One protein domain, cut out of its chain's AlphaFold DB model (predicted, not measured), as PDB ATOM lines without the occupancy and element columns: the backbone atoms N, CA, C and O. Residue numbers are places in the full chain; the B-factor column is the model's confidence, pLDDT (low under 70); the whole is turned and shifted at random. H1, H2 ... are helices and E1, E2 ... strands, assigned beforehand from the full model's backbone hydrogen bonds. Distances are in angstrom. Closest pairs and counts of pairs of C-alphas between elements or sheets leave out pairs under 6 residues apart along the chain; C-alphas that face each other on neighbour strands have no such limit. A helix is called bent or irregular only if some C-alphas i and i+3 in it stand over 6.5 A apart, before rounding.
ATOM      1  N   LEU A   3      55.697  18.652  91.351       91.81
ATOM      2  CA  LEU A   3      57.013  19.262  91.264       91.81
ATOM      3  C   LEU A   3      57.914  18.691  92.353       91.81
ATOM      4  O   LEU A   3      57.494  18.557  93.500       91.81
ATOM      5  N   PHE A   4      59.153  18.392  91.992       90.44
ATOM      6  CA  PHE A   4      60.230  18.118  92.932       90.44
ATOM      7  C   PHE A   4      61.083  19.378  93.078       90.44
ATOM      8  O   PHE A   4      61.724  19.809  92.120       90.44
ATOM      9  N   ILE A   5      61.043  19.989  94.258       89.44
ATOM     10  CA  ILE A   5      61.743  21.232  94.573       89.44
ATOM     11  C   ILE A   5      63.106  20.888  95.168       89.44
ATOM     12  O   ILE A   5      63.173  20.210  96.190       89.44
ATOM     13  N   LYS A   6      64.186  21.371  94.552       86.44
ATOM     14  CA  LYS A   6      65.569  21.134  94.992       86.44
ATOM     15  C   LYS A   6      66.356  22.446  95.079       86.44
ATOM     16  O   LYS A   6      66.097  23.344  94.279       86.44
ATOM     17  N   PRO A   7      67.294  22.592  96.027       80.44
ATOM     18  CA  PRO A   7      68.161  23.768  96.085       80.44
ATOM     19  C   PRO A   7      69.077  23.853  94.853       80.44
ATOM     20  O   PRO A   7      69.411  22.836  94.244       80.44
ATOM     21  N   THR A   8      69.484  25.067  94.475       75.88
ATOM     22  CA  THR A   8      70.490  25.291  93.425       75.88
ATOM     23  C   THR A   8      71.886  24.919  93.921       75.88
ATOM     24  O   THR A   8      72.187  25.039  95.111       75.88
ATOM     25  N   PHE A   9      72.774  24.539  92.999       69.62
ATOM     26  CA  PHE A   9      74.182  24.284  93.313       69.62
ATOM     27  C   PHE A   9      74.846  25.474  94.022       69.62
ATOM     28  O   PHE A   9      75.546  25.274  95.009       69.62
ATOM     29  N   ASP A  10      74.562  26.704  93.583       65.38
ATOM     30  CA  ASP A  10      75.121  27.920  94.186       65.38
ATOM     31  C   ASP A  10      74.774  28.059  95.674       65.38
ATOM     32  O   ASP A  10      75.658  28.348  96.480       65.38
ATOM     33  N   ASN A  11      73.520  27.782  96.051       66.31
ATOM     34  CA  ASN A  11      73.088  27.805  97.450       66.31
ATOM     35  C   ASN A  11      73.787  26.717  98.270       66.31
ATOM     36  O   ASN A  11      74.265  26.975  99.370       66.31
ATOM     37  N   ILE A  12      73.873  25.498  97.727       66.81
ATOM     38  CA  ILE A  12      74.550  24.379  98.395       66.81
ATOM     39  C   ILE A  12      76.038  24.703  98.593       66.81
ATOM     40  O   ILE A  12      76.611  24.425  99.646       66.81
ATOM     41  N   ARG A  13      76.675  25.300  97.584       67.31
ATOM     42  CA  ARG A  13      78.086  25.683  97.606       67.31
ATOM     43  C   ARG A  13      78.366  26.766  98.650       67.31
ATOM     44  O   ARG A  13      79.327  26.624  99.407       67.31
ATOM     45  N   GLU A  14      77.532  27.806  98.709       63.84
ATOM     46  CA  GLU A  14      77.634  28.874  99.712       63.84
ATOM     47  C   GLU A  14      77.459  28.322 101.137       63.84
ATOM     48  O   GLU A  14      78.288  28.597 102.006       63.84
ATOM     49  N   ASP A  15      76.461  27.459 101.359       64.38
ATOM     50  CA  ASP A  15      76.213  26.821 102.662       64.38
ATOM     51  C   ASP A  15      77.381  25.935 103.128       64.38
ATOM     52  O   ASP A  15      77.662  25.828 104.326       64.38
ATOM     53  N   LEU A  16      78.093  25.305 102.191       66.56
ATOM     54  CA  LEU A  16      79.274  24.486 102.473       66.56
ATOM     55  C   LEU A  16      80.566  25.313 102.631       66.56
ATOM     56  O   LEU A  16      81.596  24.762 103.025       66.56
ATOM     57  N   GLY A  17      80.516  26.626 102.381       62.91
ATOM     58  CA  GLY A  17      81.651  27.540 102.522       62.91
ATOM     59  C   GLY A  17      82.680  27.448 101.393       62.91
ATOM     60  O   GLY A  17      83.834  27.828 101.599       62.91
ATOM     61  N   TYR A  18      82.282  26.930 100.228       62.09
ATOM     62  CA  TYR A  18      83.122  26.881  99.033       62.09
ATOM     63  C   TYR A  18      83.095  28.233  98.308       62.09
ATOM     64  O   TYR A  18      82.031  28.808  98.080       62.09
ATOM     65  N   ASP A  19      84.277  28.737  97.952       60.19
ATOM     66  CA  ASP A  19      84.429  30.026  97.270       60.19
ATOM     67  C   ASP A  19      84.106  29.908  95.773       60.19
ATOM     68  O   ASP A  19      84.199  28.824  95.189       60.19
ATOM     69  N   GLU A  20      83.743  31.020  95.121       55.56
ATOM     70  CA  GLU A  20      83.110  30.928  93.799       55.56
ATOM     71  C   GLU A  20      84.007  30.442  92.652       55.56
ATOM     72  O   GLU A  20      83.526  30.091  91.571       55.56
ATOM     73  N   PHE A  21      85.308  30.426  92.927       56.41
ATOM     74  CA  PHE A  21      86.399  30.119  92.012       56.41
ATOM     75  C   PHE A  21      87.038  28.750  92.267       56.41
ATOM     76  O   PHE A  21      88.023  28.414  91.605       56.41
ATOM     77  N   GLU A  22      86.549  27.983  93.246       60.50
ATOM     78  CA  GLU A  22      87.007  26.608  93.427       60.50
ATOM     79  C   GLU A  22      86.335  25.706  92.381       60.50
ATOM     80  O   GLU A  22      85.112  25.704  92.245       60.50
ATOM     81  N   ASP A  23      87.142  24.952  91.623       58.44
ATOM     82  CA  ASP A  23      86.660  23.899  90.718       58.44
ATOM     83  C   ASP A  23      86.085  22.767  91.575       58.44
ATOM     84  O   ASP A  23      86.781  21.802  91.918       58.44
ATOM     85  N   VAL A  24      84.823  22.915  91.981       59.28
ATOM     86  CA  VAL A  24      84.114  21.887  92.730       59.28
ATOM     87  C   VAL A  24      83.261  21.051  91.792       59.28
ATOM     88  O   VAL A  24      82.561  21.568  90.926       59.28
ATOM     89  N   ASP A  25      83.348  19.738  91.968       65.12
ATOM     90  CA  ASP A  25      82.551  18.769  91.229       65.12
ATOM     91  C   ASP A  25      81.085  18.881  91.685       65.12
ATOM     92  O   ASP A  25      80.733  18.493  92.805       65.12
ATOM     93  N   GLU A  26      80.256  19.482  90.825       62.09
ATOM     94  CA  GLU A  26      78.824  19.715  91.041       62.09
ATOM     95  C   GLU A  26      78.101  18.425  91.429       62.09
ATOM     96  O   GLU A  26      77.359  18.397  92.416       62.09
ATOM     97  N   ASP A  27      78.414  17.328  90.735       56.56
ATOM     98  CA  ASP A  27      77.821  16.021  90.995       56.56
ATOM     99  C   ASP A  27      78.208  15.504  92.389       56.56
ATOM    100  O   ASP A  27      77.373  14.935  93.094       56.56
ATOM    101  N   ALA A  28      79.448  15.730  92.838       61.00
ATOM    102  CA  ALA A  28      79.917  15.282  94.152       61.00
ATOM    103  C   ALA A  28      79.287  16.063  95.318       61.00
ATOM    104  O   ALA A  28      78.963  15.467  96.352       61.00
ATOM    105  N   ILE A  29      79.087  17.375  95.156       62.47
ATOM    106  CA  ILE A  29      78.409  18.225  96.144       62.47
ATOM    107  C   ILE A  29      76.924  17.872  96.232       62.47
ATOM    108  O   ILE A  29      76.400  17.655  97.330       62.47
ATOM    109  N   MET A  30      76.251  17.764  95.084       60.28
ATOM    110  CA  MET A  30      74.824  17.444  95.022       60.28
ATOM    111  C   MET A  30      74.530  16.058  95.628       60.28
ATOM    112  O   MET A  30      73.484  15.848  96.245       60.28
ATOM    113  N   PHE A  31      75.479  15.117  95.537       55.84
ATOM    114  CA  PHE A  31      75.376  13.787  96.146       55.84
ATOM    115  C   PHE A  31      75.635  13.774  97.666       55.84
ATOM    116  O   PHE A  31      75.084  12.927  98.371       55.84
ATOM    117  N   GLN A  32      76.458  14.690  98.197       56.09
ATOM    118  CA  GLN A  32      76.832  14.732  99.621       56.09
ATOM    119  C   GLN A  32      75.731  15.277 100.539       56.09
ATOM    120  O   GLN A  32      75.607  14.792 101.665       56.09
ATOM    121  N   GLN A  33      74.925  16.241 100.076       54.72
ATOM    122  CA  GLN A  33      73.749  16.711 100.824       54.72
ATOM    123  C   GLN A  33      72.541  15.775 100.701       54.72
ATOM    124  O   GLN A  33      71.587  15.909 101.460       54.72
ATOM    125  N   GLY A  34      72.595  14.798  99.791       52.56
ATOM    126  CA  GLY A  34      71.568  13.776  99.669       52.56
ATOM    127  C   GLY A  34      70.193  14.350  99.342       52.56
ATOM    128  O   GLY A  34      69.266  14.012 100.055       52.56
ATOM    129  N   TYR A  35      70.074  15.189  98.301       58.91
ATOM    130  CA  TYR A  35      68.801  15.610  97.682       58.91
ATOM    131  C   TYR A  35      67.596  15.642  98.652       58.91
ATOM    132  O   TYR A  35      66.621  14.916  98.452       58.91
ATOM    133  N   ASP A  36      67.654  16.460  99.707       66.50
ATOM    134  CA  ASP A  36      66.495  16.702 100.577       66.50
ATOM    135  C   ASP A  36      65.571  17.690  99.848       66.50
ATOM    136  O   ASP A  36      65.543  18.890 100.110       66.50
ATOM    137  N   GLY A  37      64.952  17.191  98.780       71.44
ATOM    138  CA  GLY A  37      63.996  17.927  97.972       71.44
ATOM    139  C   GLY A  37      62.573  17.593  98.387       71.44
ATOM    140  O   GLY A  37      62.259  16.455  98.744       71.44
ATOM    141  N   ASP A  38      61.699  18.587  98.307       85.06
ATOM    142  CA  ASP A  38      60.298  18.450  98.679       85.06
ATOM    143  C   ASP A  38      59.422  18.197  97.451       85.06
ATOM    144  O   ASP A  38      59.651  18.736  96.367       85.06
ATOM    145  N   ILE A  39      58.372  17.393  97.629       90.75
ATOM    146  CA  ILE A  39      57.343  17.205  96.603       90.75
ATOM    147  C   ILE A  39      56.219  18.210  96.845       90.75
ATOM    148  O   ILE A  39      55.591  18.211  97.904       90.75
ATOM    149  N   MET A  40      55.922  19.017  95.831       92.31
ATOM    150  CA  MET A  40      54.791  19.937  95.805       92.31
ATOM    151  C   MET A  40      53.760  19.461  94.782       92.31
ATOM    152  O   MET A  40      54.082  19.253  93.612       92.31
ATOM    153  N   GLU A  41      52.508  19.315  95.211       94.12
ATOM    154  CA  GLU A  41      51.382  19.071  94.308       94.12
ATOM    155  C   GLU A  41      50.653  20.392  94.046       94.12
ATOM    156  O   GLU A  41      50.375  21.143  94.977       94.12
ATOM    157  N   VAL A  42      50.373  20.675  92.774       93.62
ATOM    158  CA  VAL A  42      49.679  21.883  92.314       93.62
ATOM    159  C   VAL A  42      48.466  21.456  91.498       93.62
ATOM    160  O   VAL A  42      48.605  20.706  90.517       93.62
ATOM    161  N   GLU A  43      47.284  21.916  91.897       93.44
ATOM    162  CA  GLU A  43      46.040  21.658  91.179       93.44
ATOM    163  C   GLU A  43      45.843  22.629  90.006       93.44
ATOM    164  O   GLU A  43      46.438  23.707  89.921       93.44
ATOM    165  N   ASP A  44      45.002  22.228  89.053       93.75
ATOM    166  CA  ASP A  44      44.646  23.085  87.927       93.75
ATOM    167  C   ASP A  44      43.972  24.381  88.407       93.75
ATOM    168  O   ASP A  44      43.058  24.364  89.232       93.75
ATOM    169  N   GLY A  45      44.421  25.514  87.871       92.88
ATOM    170  CA  GLY A  45      43.965  26.843  88.261       92.88
ATOM    171  C   GLY A  45      44.663  27.412  89.499       92.88
ATOM    172  O   GLY A  45      44.378  28.557  89.861       92.88
ATOM    173  N   GLU A  46      45.575  26.674  90.137       93.62
ATOM    174  CA  GLU A  46      46.335  27.171  91.283       93.62
ATOM    175  C   GLU A  46      47.592  27.953  90.883       93.62
ATOM    176  O   GLU A  46      48.174  27.794  89.806       93.62
ATOM    177  N   SER A  47      48.026  28.824  91.795       93.50
ATOM    178  CA  SER A  47      49.331  29.478  91.727       93.50
ATOM    179  C   SER A  47      50.290  28.861  92.731       93.50
ATOM    180  O   SER A  47      49.896  28.620  93.870       93.50
ATOM    181  N   PHE A  48      51.551  28.722  92.349       93.62
ATOM    182  CA  PHE A  48      52.615  28.182  93.187       93.62
ATOM    183  C   PHE A  48      53.854  29.079  93.136       93.62
ATOM    184  O   PHE A  48      53.978  29.955  92.274       93.62
ATOM    185  N   GLU A  49      54.762  28.882  94.085       93.94
ATOM    186  CA  GLU A  49      56.000  29.648  94.206       93.94
ATOM    187  C   GLU A  49      57.176  28.693  94.384       93.94
ATOM    188  O   GLU A  49      57.136  27.794  95.224       93.94
ATOM    189  N   ILE A  50      58.215  28.903  93.580       91.88
ATOM    190  CA  ILE A  50      59.511  28.249  93.716       91.88
ATOM    191  C   ILE A  50      60.422  29.251  94.437       91.88
ATOM    192  O   ILE A  50      60.666  30.331  93.884       91.88
ATOM    193  N   PRO A  51      60.895  28.942  95.659       87.50
ATOM    194  CA  PRO A  51      61.724  29.857  96.437       87.50
ATOM    195  C   PRO A  51      63.022  30.241  95.719       87.50
ATOM    196  O   PRO A  51      63.565  29.478  94.923       87.50
ATOM    197  N   ASN A  52      63.559  31.420  96.038       86.50
ATOM    198  CA  ASN A  52      64.849  31.853  95.500       86.50
ATOM    199  C   ASN A  52      65.974  30.883  95.881       86.50
ATOM    200  O   ASN A  52      66.092  30.481  97.038       86.50
ATOM    201  N   GLY A  53      66.806  30.546  94.891       82.00
ATOM    202  CA  GLY A  53      67.880  29.564  95.031       82.00
ATOM    203  C   GLY A  53      67.385  28.115  95.153       82.00
ATOM    204  O   GLY A  53      68.089  27.246  95.664       82.00
ATOM    205  N   TYR A  54      66.168  27.860  94.671       86.81
ATOM    206  CA  TYR A  54      65.634  26.534  94.397       86.81
ATOM    207  C   TYR A  54      65.190  26.446  92.934       86.81
ATOM    208  O   TYR A  54      64.906  27.455  92.283       86.81
ATOM    209  N   LEU A  55      65.119  25.216  92.443       90.12
ATOM    210  CA  LEU A  55      64.616  24.822  91.133       90.12
ATOM    211  C   LEU A  55      63.504  23.791  91.318       90.12
ATOM    212  O   LEU A  55      63.488  23.066  92.315       90.12
ATOM    213  N   ALA A  56      62.594  23.698  90.351       91.44
ATOM    214  CA  ALA A  56      61.540  22.690  90.349       91.44
ATOM    215  C   ALA A  56      61.601  21.797  89.109       91.44
ATOM    216  O   ALA A  56      61.493  22.289  87.991       91.44
ATOM    217  N   SER A  57      61.680  20.484  89.305       90.88
ATOM    218  CA  SER A  57      61.559  19.497  88.225       90.88
ATOM    219  C   SER A  57      60.137  18.942  88.185       90.88
ATOM    220  O   SER A  57      59.585  18.580  89.225       90.88
ATOM    221  N   ILE A  58      59.535  18.820  87.003       92.50
ATOM    222  CA  ILE A  58      58.259  18.105  86.862       92.50
ATOM    223  C   ILE A  58      58.535  16.600  86.903       92.50
ATOM    224  O   ILE A  58      59.369  16.095  86.159       92.50
ATOM    225  N   ILE A  59      57.835  15.883  87.782       90.81
ATOM    226  CA  ILE A  59      58.031  14.438  88.012       90.81
ATOM    227  C   ILE A  59      56.834  13.597  87.548       90.81
ATOM    228  O   ILE A  59      56.537  12.542  88.111       90.81
ATOM    229  N   GLU A  60      56.115  14.085  86.542       88.81
ATOM    230  CA  GLU A  60      54.987  13.401  85.908       88.81
ATOM    231  C   GLU A  60      55.311  13.092  84.443       88.81
ATOM    232  O   GLU A  60      56.061  13.826  83.807       88.81
ATOM    233  N   ASP A  61      54.720  12.024  83.901       87.88
ATOM    234  CA  ASP A  61      54.926  11.615  82.501       87.88
ATOM    235  C   ASP A  61      54.193  12.523  81.491       87.88
ATOM    236  O   ASP A  61      54.473  12.487  80.293       87.88
ATOM    237  N   GLU A  62      53.220  13.311  81.955       90.69
ATOM    238  CA  GLU A  62      52.423  14.195  81.103       90.69
ATOM    239  C   GLU A  62      53.209  15.466  80.737       90.69
ATOM    240  O   GLU A  62      53.831  16.072  81.612       90.69
ATOM    241  N   PRO A  63      53.161  15.925  79.470       93.69
ATOM    242  CA  PRO A  63      53.903  17.104  79.047       93.69
ATOM    243  C   PRO A  63      53.255  18.393  79.559       93.69
ATOM    244  O   PRO A  63      52.058  18.645  79.356       93.69
ATOM    245  N   TYR A  64      54.089  19.252  80.138       95.31
ATOM    246  CA  TYR A  64      53.740  20.608  80.547       95.31
ATOM    247  C   TYR A  64      54.471  21.639  79.690       95.31
ATOM    248  O   TYR A  64      55.559  21.392  79.173       95.31
ATOM    249  N   TYR A  65      53.859  22.812  79.544       95.88
ATOM    250  CA  TYR A  65      54.326  23.869  78.656       95.88
ATOM    251  C   TYR A  65      54.504  25.185  79.408       95.88
ATOM    252  O   TYR A  65      53.598  25.606  80.125       95.88
ATOM    253  N   MET A  66      55.620  25.877  79.202       95.00
ATOM    254  CA  MET A  66      55.833  27.238  79.685       95.00
ATOM    255  C   MET A  66      55.246  28.226  78.682       95.00
ATOM    256  O   MET A  66      55.649  28.249  77.524       95.00
ATOM    257  N   LEU A  67      54.306  29.056  79.124       95.31
ATOM    258  CA  LEU A  67      53.735  30.156  78.360       95.31
ATOM    259  C   LEU A  67      54.563  31.420  78.588       95.31
ATOM    260  O   LEU A  67      54.646  31.924  79.712       95.31
ATOM    261  N   PHE A  68      55.107  31.972  77.511       90.50
ATOM    262  CA  PHE A  68      55.891  33.200  77.533       90.50
ATOM    263  C   PHE A  68      55.423  34.164  76.445       90.50
ATOM    264  O   PHE A  68      54.799  33.792  75.451       90.50
ATOM    265  N   GLU A  69      55.697  35.442  76.668       89.69
ATOM    266  CA  GLU A  69      55.430  36.490  75.692       89.69
ATOM    267  C   GLU A  69      56.679  36.671  74.827       89.69
ATOM    268  O   GLU A  69      57.714  37.124  75.312       89.69
ATOM    269  N   TYR A  70      56.599  36.282  73.552       84.12
ATOM    270  CA  TYR A  70      57.721  36.424  72.617       84.12
ATOM    271  C   TYR A  70      57.752  37.820  71.969       84.12
ATOM    272  O   TYR A  70      58.818  38.337  71.641       84.12
ATOM    273  N   PHE A  71      56.585  38.455  71.821       82.44
ATOM    274  CA  PHE A  71      56.406  39.847  71.393       82.44
ATOM    275  C   PHE A  71      55.203  40.454  72.110       82.44
ATOM    276  O   PHE A  71      54.319  39.717  72.522       82.44
ATOM    277  N   GLU A  72      55.119  41.784  72.191       86.38
ATOM    278  CA  GLU A  72      53.990  42.489  72.818       86.38
ATOM    279  C   GLU A  72      52.636  41.955  72.309       86.38
ATOM    280  O   GLU A  72      52.330  41.999  71.112       86.38
ATOM    281  N   GLY A  73      51.849  41.381  73.220       85.44
ATOM    282  CA  GLY A  73      50.550  40.764  72.955       85.44
ATOM    283  C   GLY A  73      50.589  39.402  72.248       85.44
ATOM    284  O   GLY A  73      49.529  38.826  71.998       85.44
ATOM    285  N   ASN A  74      51.769  38.870  71.932       88.44
ATOM    286  CA  ASN A  74      51.975  37.607  71.228       88.44
ATOM    287  C   ASN A  74      52.591  36.574  72.172       88.44
ATOM    288  O   ASN A  74      53.766  36.640  72.542       88.44
ATOM    289  N   TRP A  75      51.761  35.602  72.524       90.62
ATOM    290  CA  TRP A  75      52.097  34.536  73.450       90.62
ATOM    291  C   TRP A  75      52.403  33.261  72.681       90.62
ATOM    292  O   TRP A  75      51.662  32.903  71.764       90.62
ATOM    293  N   ASP A  76      53.459  32.576  73.095       93.75
ATOM    294  CA  ASP A  76      53.790  31.239  72.623       93.75
ATOM    295  C   ASP A  76      54.063  30.326  73.817       93.75
ATOM    296  O   ASP A  76      54.174  30.785  74.961       93.75
ATOM    297  N   LYS A  77      54.111  29.022  73.560       93.88
ATOM    298  CA  LYS A  77      54.397  28.027  74.581       93.88
ATOM    299  C   LYS A  77      55.437  27.021  74.114       93.88
ATOM    300  O   LYS A  77      55.366  26.515  72.998       93.88
ATOM    301  N   GLU A  78      56.339  26.668  75.015       93.88
ATOM    302  CA  GLU A  78      57.359  25.641  74.794       93.88
ATOM    303  C   GLU A  78      57.214  24.527  75.823       93.88
ATOM    304  O   GLU A  78      56.799  24.770  76.954       93.88
ATOM    305  N   GLU A  79      57.493  23.294  75.410       94.25
ATOM    306  CA  GLU A  79      57.477  22.135  76.303       94.25
ATOM    307  C   GLU A  79      58.632  22.234  77.299       94.25
ATOM    308  O   GLU A  79      59.748  22.607  76.935       94.25
ATOM    309  N   ILE A  80      58.352  21.922  78.560       92.88
ATOM    310  CA  ILE A  80      59.337  21.987  79.635       92.88
ATOM    311  C   ILE A  80      60.049  20.637  79.707       92.88
ATOM    312  O   ILE A  80      59.459  19.646  80.132       92.88
ATOM    313  N   TYR A  81      61.312  20.617  79.285       86.25
ATOM    314  CA  TYR A  81      62.203  19.457  79.415       86.25
ATOM    315  C   TYR A  81      63.165  19.573  80.599       86.25
ATOM    316  O   TYR A  81      63.602  18.554  81.132       86.25
ATOM    317  N   ASP A  82      63.476  20.808  80.988       85.50
ATOM    318  CA  ASP A  82      64.435  21.147  82.033       85.50
ATOM    319  C   ASP A  82      63.728  21.633  83.308       85.50
ATOM    320  O   ASP A  82      62.497  21.703  83.392       85.50
ATOM    321  N   ASP A  83      64.523  21.982  84.314       89.81
ATOM    322  CA  ASP A  83      64.034  22.525  85.575       89.81
ATOM    323  C   ASP A  83      63.432  23.933  85.413       89.81
ATOM    324  O   ASP A  83      63.864  24.744  84.595       89.81
ATOM    325  N   ILE A  84      62.436  24.243  86.242       92.19
ATOM    326  CA  ILE A  84      61.803  25.558  86.323       92.19
ATOM    327  C   ILE A  84      62.538  26.397  87.374       92.19
ATOM    328  O   ILE A  84      62.650  25.996  88.536       92.19
ATOM    329  N   ASP A  85      62.984  27.587  86.975       91.31
ATOM    330  CA  ASP A  85      63.645  28.549  87.857       91.31
ATOM    331  C   ASP A  85      62.741  29.077  88.975       91.31
ATOM    332  O   ASP A  85      61.512  29.141  88.848       91.31
ATOM    333  N   ALA A  86      63.373  29.616  90.018       91.69
ATOM    334  CA  ALA A  86      62.713  30.385  91.063       91.69
ATOM    335  C   ALA A  86      61.745  31.459  90.521       91.69
ATOM    336  O   ALA A  86      61.964  32.128  89.493       91.69
ATOM    337  N   GLY A  87      60.647  31.642  91.251       93.00
ATOM    338  CA  GLY A  87      59.615  32.622  90.946       93.00
ATOM    339  C   GLY A  87      58.207  32.123  91.228       93.00
ATOM    340  O   GLY A  87      57.981  30.990  91.653       93.00
ATOM    341  N   ARG A  88      57.238  32.998  90.965       94.38
ATOM    342  CA  ARG A  88      55.817  32.705  91.120       94.38
ATOM    343  C   ARG A  88      55.199  32.331  89.780       94.38
ATOM    344  O   ARG A  88      55.455  32.986  88.772       94.38
ATOM    345  N   TYR A  89      54.353  31.311  89.777       95.00
ATOM    346  CA  TYR A  89      53.760  30.750  88.568       95.00
ATOM    347  C   TYR A  89      52.275  30.444  88.775       95.00
ATOM    348  O   TYR A  89      51.818  30.235  89.898       95.00
ATOM    349  N   SER A  90      51.508  30.426  87.688       95.31
ATOM    350  CA  SER A  90      50.132  29.911  87.650       95.31
ATOM    351  C   SER A  90      50.045  28.697  86.738       95.31
ATOM    352  O   SER A  90      50.576  28.752  85.625       95.31
ATOM    353  N   LEU A  91      49.325  27.665  87.170       95.44
ATOM    354  CA  LEU A  91      48.989  26.495  86.368       95.44
ATOM    355  C   LEU A  91      47.592  26.649  85.745       95.44
ATOM    356  O   LEU A  91      46.635  27.013  86.424       95.44
ATOM    357  N   ASN A  92      47.474  26.369  84.448       95.31
ATOM    358  CA  ASN A  92      46.205  26.298  83.725       95.31
ATOM    359  C   ASN A  92      46.242  25.121  82.737       95.31
ATOM    360  O   ASN A  92      46.925  25.163  81.710       95.31
ATOM    361  N   GLY A  93      45.554  24.039  83.081       94.56
ATOM    362  CA  GLY A  93      45.677  22.729  82.464       94.56
ATOM    363  C   GLY A  93      47.107  22.213  82.582       94.56
ATOM    364  O   GLY A  93      47.606  21.953  83.672       94.56
ATOM    365  N   ASN A  94      47.778  22.097  81.439       95.06
ATOM    366  CA  ASN A  94      49.192  21.736  81.344       95.06
ATOM    367  C   ASN A  94      50.089  22.927  80.978       95.06
ATOM    368  O   ASN A  94      51.218  22.745  80.533       95.06
ATOM    369  N   THR A  95      49.575  24.149  81.088       95.88
ATOM    370  CA  THR A  95      50.301  25.369  80.743       95.88
ATOM    371  C   THR A  95      50.661  26.133  82.011       95.88
ATOM    372  O   THR A  95      49.795  26.463  82.818       95.88
ATOM    373  N   ILE A  96      51.943  26.428  82.175       95.38
ATOM    374  CA  ILE A  96      52.519  27.176  83.287       95.38
ATOM    375  C   ILE A  96      52.846  28.577  82.789       95.38
ATOM    376  O   ILE A  96      53.429  28.739  81.723       95.38
ATOM    377  N   LYS A  97      52.493  29.607  83.553       94.62
ATOM    378  CA  LYS A  97      52.841  30.995  83.231       94.62
ATOM    379  C   LYS A  97      53.555  31.633  84.409       94.62
ATOM    380  O   LYS A  97      53.026  31.604  85.520       94.62
ATOM    381  N   LYS A  98      54.710  32.260  84.165       92.31
ATOM    382  CA  LYS A  98      55.385  33.076  85.181       92.31
ATOM    383  C   LYS A  98      54.537  34.306  85.498       92.31
ATOM    384  O   LYS A  98      54.158  35.069  84.607       92.31
ATOM    385  N   ILE A  99      54.223  34.480  86.774       89.88
ATOM    386  CA  ILE A  99      53.586  35.676  87.306       89.88
ATOM    387  C   ILE A  99      54.726  36.622  87.663       89.88
ATOM    388  O   ILE A  99      55.348  36.504  88.714       89.88
TER     389      ILE A  99
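Overview. This is residues 3 to 99 of the 107 residues of an uncharacterized protein of Prevotella oulorum (UniProt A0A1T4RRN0). A strongly twisted sheet of seven strands forms the body, with E3 folded sharply back on itself and E6 bent beside it. Two short helices, H1 and H2, sit together at one end of the long axis, and the hairpin of E4 and E5 makes the other end; H1 only grazes the sheet and H2 is off it. The printed part has 97 residues, with named elements in the order E1 H1 H2 E2 E3 E4 E5 E6 E7; the mixed sheet runs E2 E1 E3 E6 E7 E4 E5, and the class is mixed, helices and strands. The whole is loose, with a radius of gyration of the C-alphas of 15.6 A, and only just elongated, with spans of 44 by 29 by 20 A.

Along the chain. E1, residues 3 to 7, begins at C-alpha 3 (57.013, 19.262, 91.264) and is 13.0 A long. H1 is residues 9 to 15, 9.9 A, and H2 is residues 26 to 32, 10.1 A, ending at C-alpha 32 (76.832, 14.732, 99.621). E2 is residues 38 to 41, 9.9 A. E3, residues 47 to 58, is the longest strand by residues; it is 15.3 A from first to last C-alpha and bends by 133 degrees at residue 53. E4 is residues 65 to 71, 17.7 A, and E5 is residues 74 to 79, 17.2 A. E6, residues 84 to 92, 15.8 A, bends by 114 degrees at residue 87. E7, residues 95 to 98, 10.2 A, ends at C-alpha 98 (55.385, 33.076, 85.181).

Arrangement. E1 is antiparallel to edge strand E2, with N 5 and O 38 at 2.8 A, and to E3, with N 6 and O 55 at 2.9 A. E3 and E6 are antiparallel on both arms of the bend: N 48 and O 89 are 2.9 A apart, N 84 and O 56 2.8 A. E6 and E7 form a hairpin, with N 90 and O 97 at 2.9 A. E7 and E4 are parallel, with N 67 and O 96 at 2.8 A. E4 and edge strand E5 form a hairpin, with N 66 and O 78 at 2.8 A. H1 only grazes the sheet with residues 9 to 12; the closest C-alphas of H1 and E3, those of Asn 11 and Gly 53, are 6.0 A apart. H1 and H2 touch, closest at the C-alphas of Phe 9 and Glu 26, 6.9 A, at a steep tilt of 52 degrees, the same way. H2 is not on the sheet. In H1 and H2 every O i to N i+4 pair is within hydrogen-bond range.

Size, cuts and confidence. The two C-alphas farthest apart, those of Gln 32 and Gly 73, are 45.6 A from each other. The printed part has no cut and no long link; the links H1 to H2 and E3 to E4 are short, the others tight. The mean pLDDT of the printed part is 82.2, and residues 9 to 36, with both helices, are under 70.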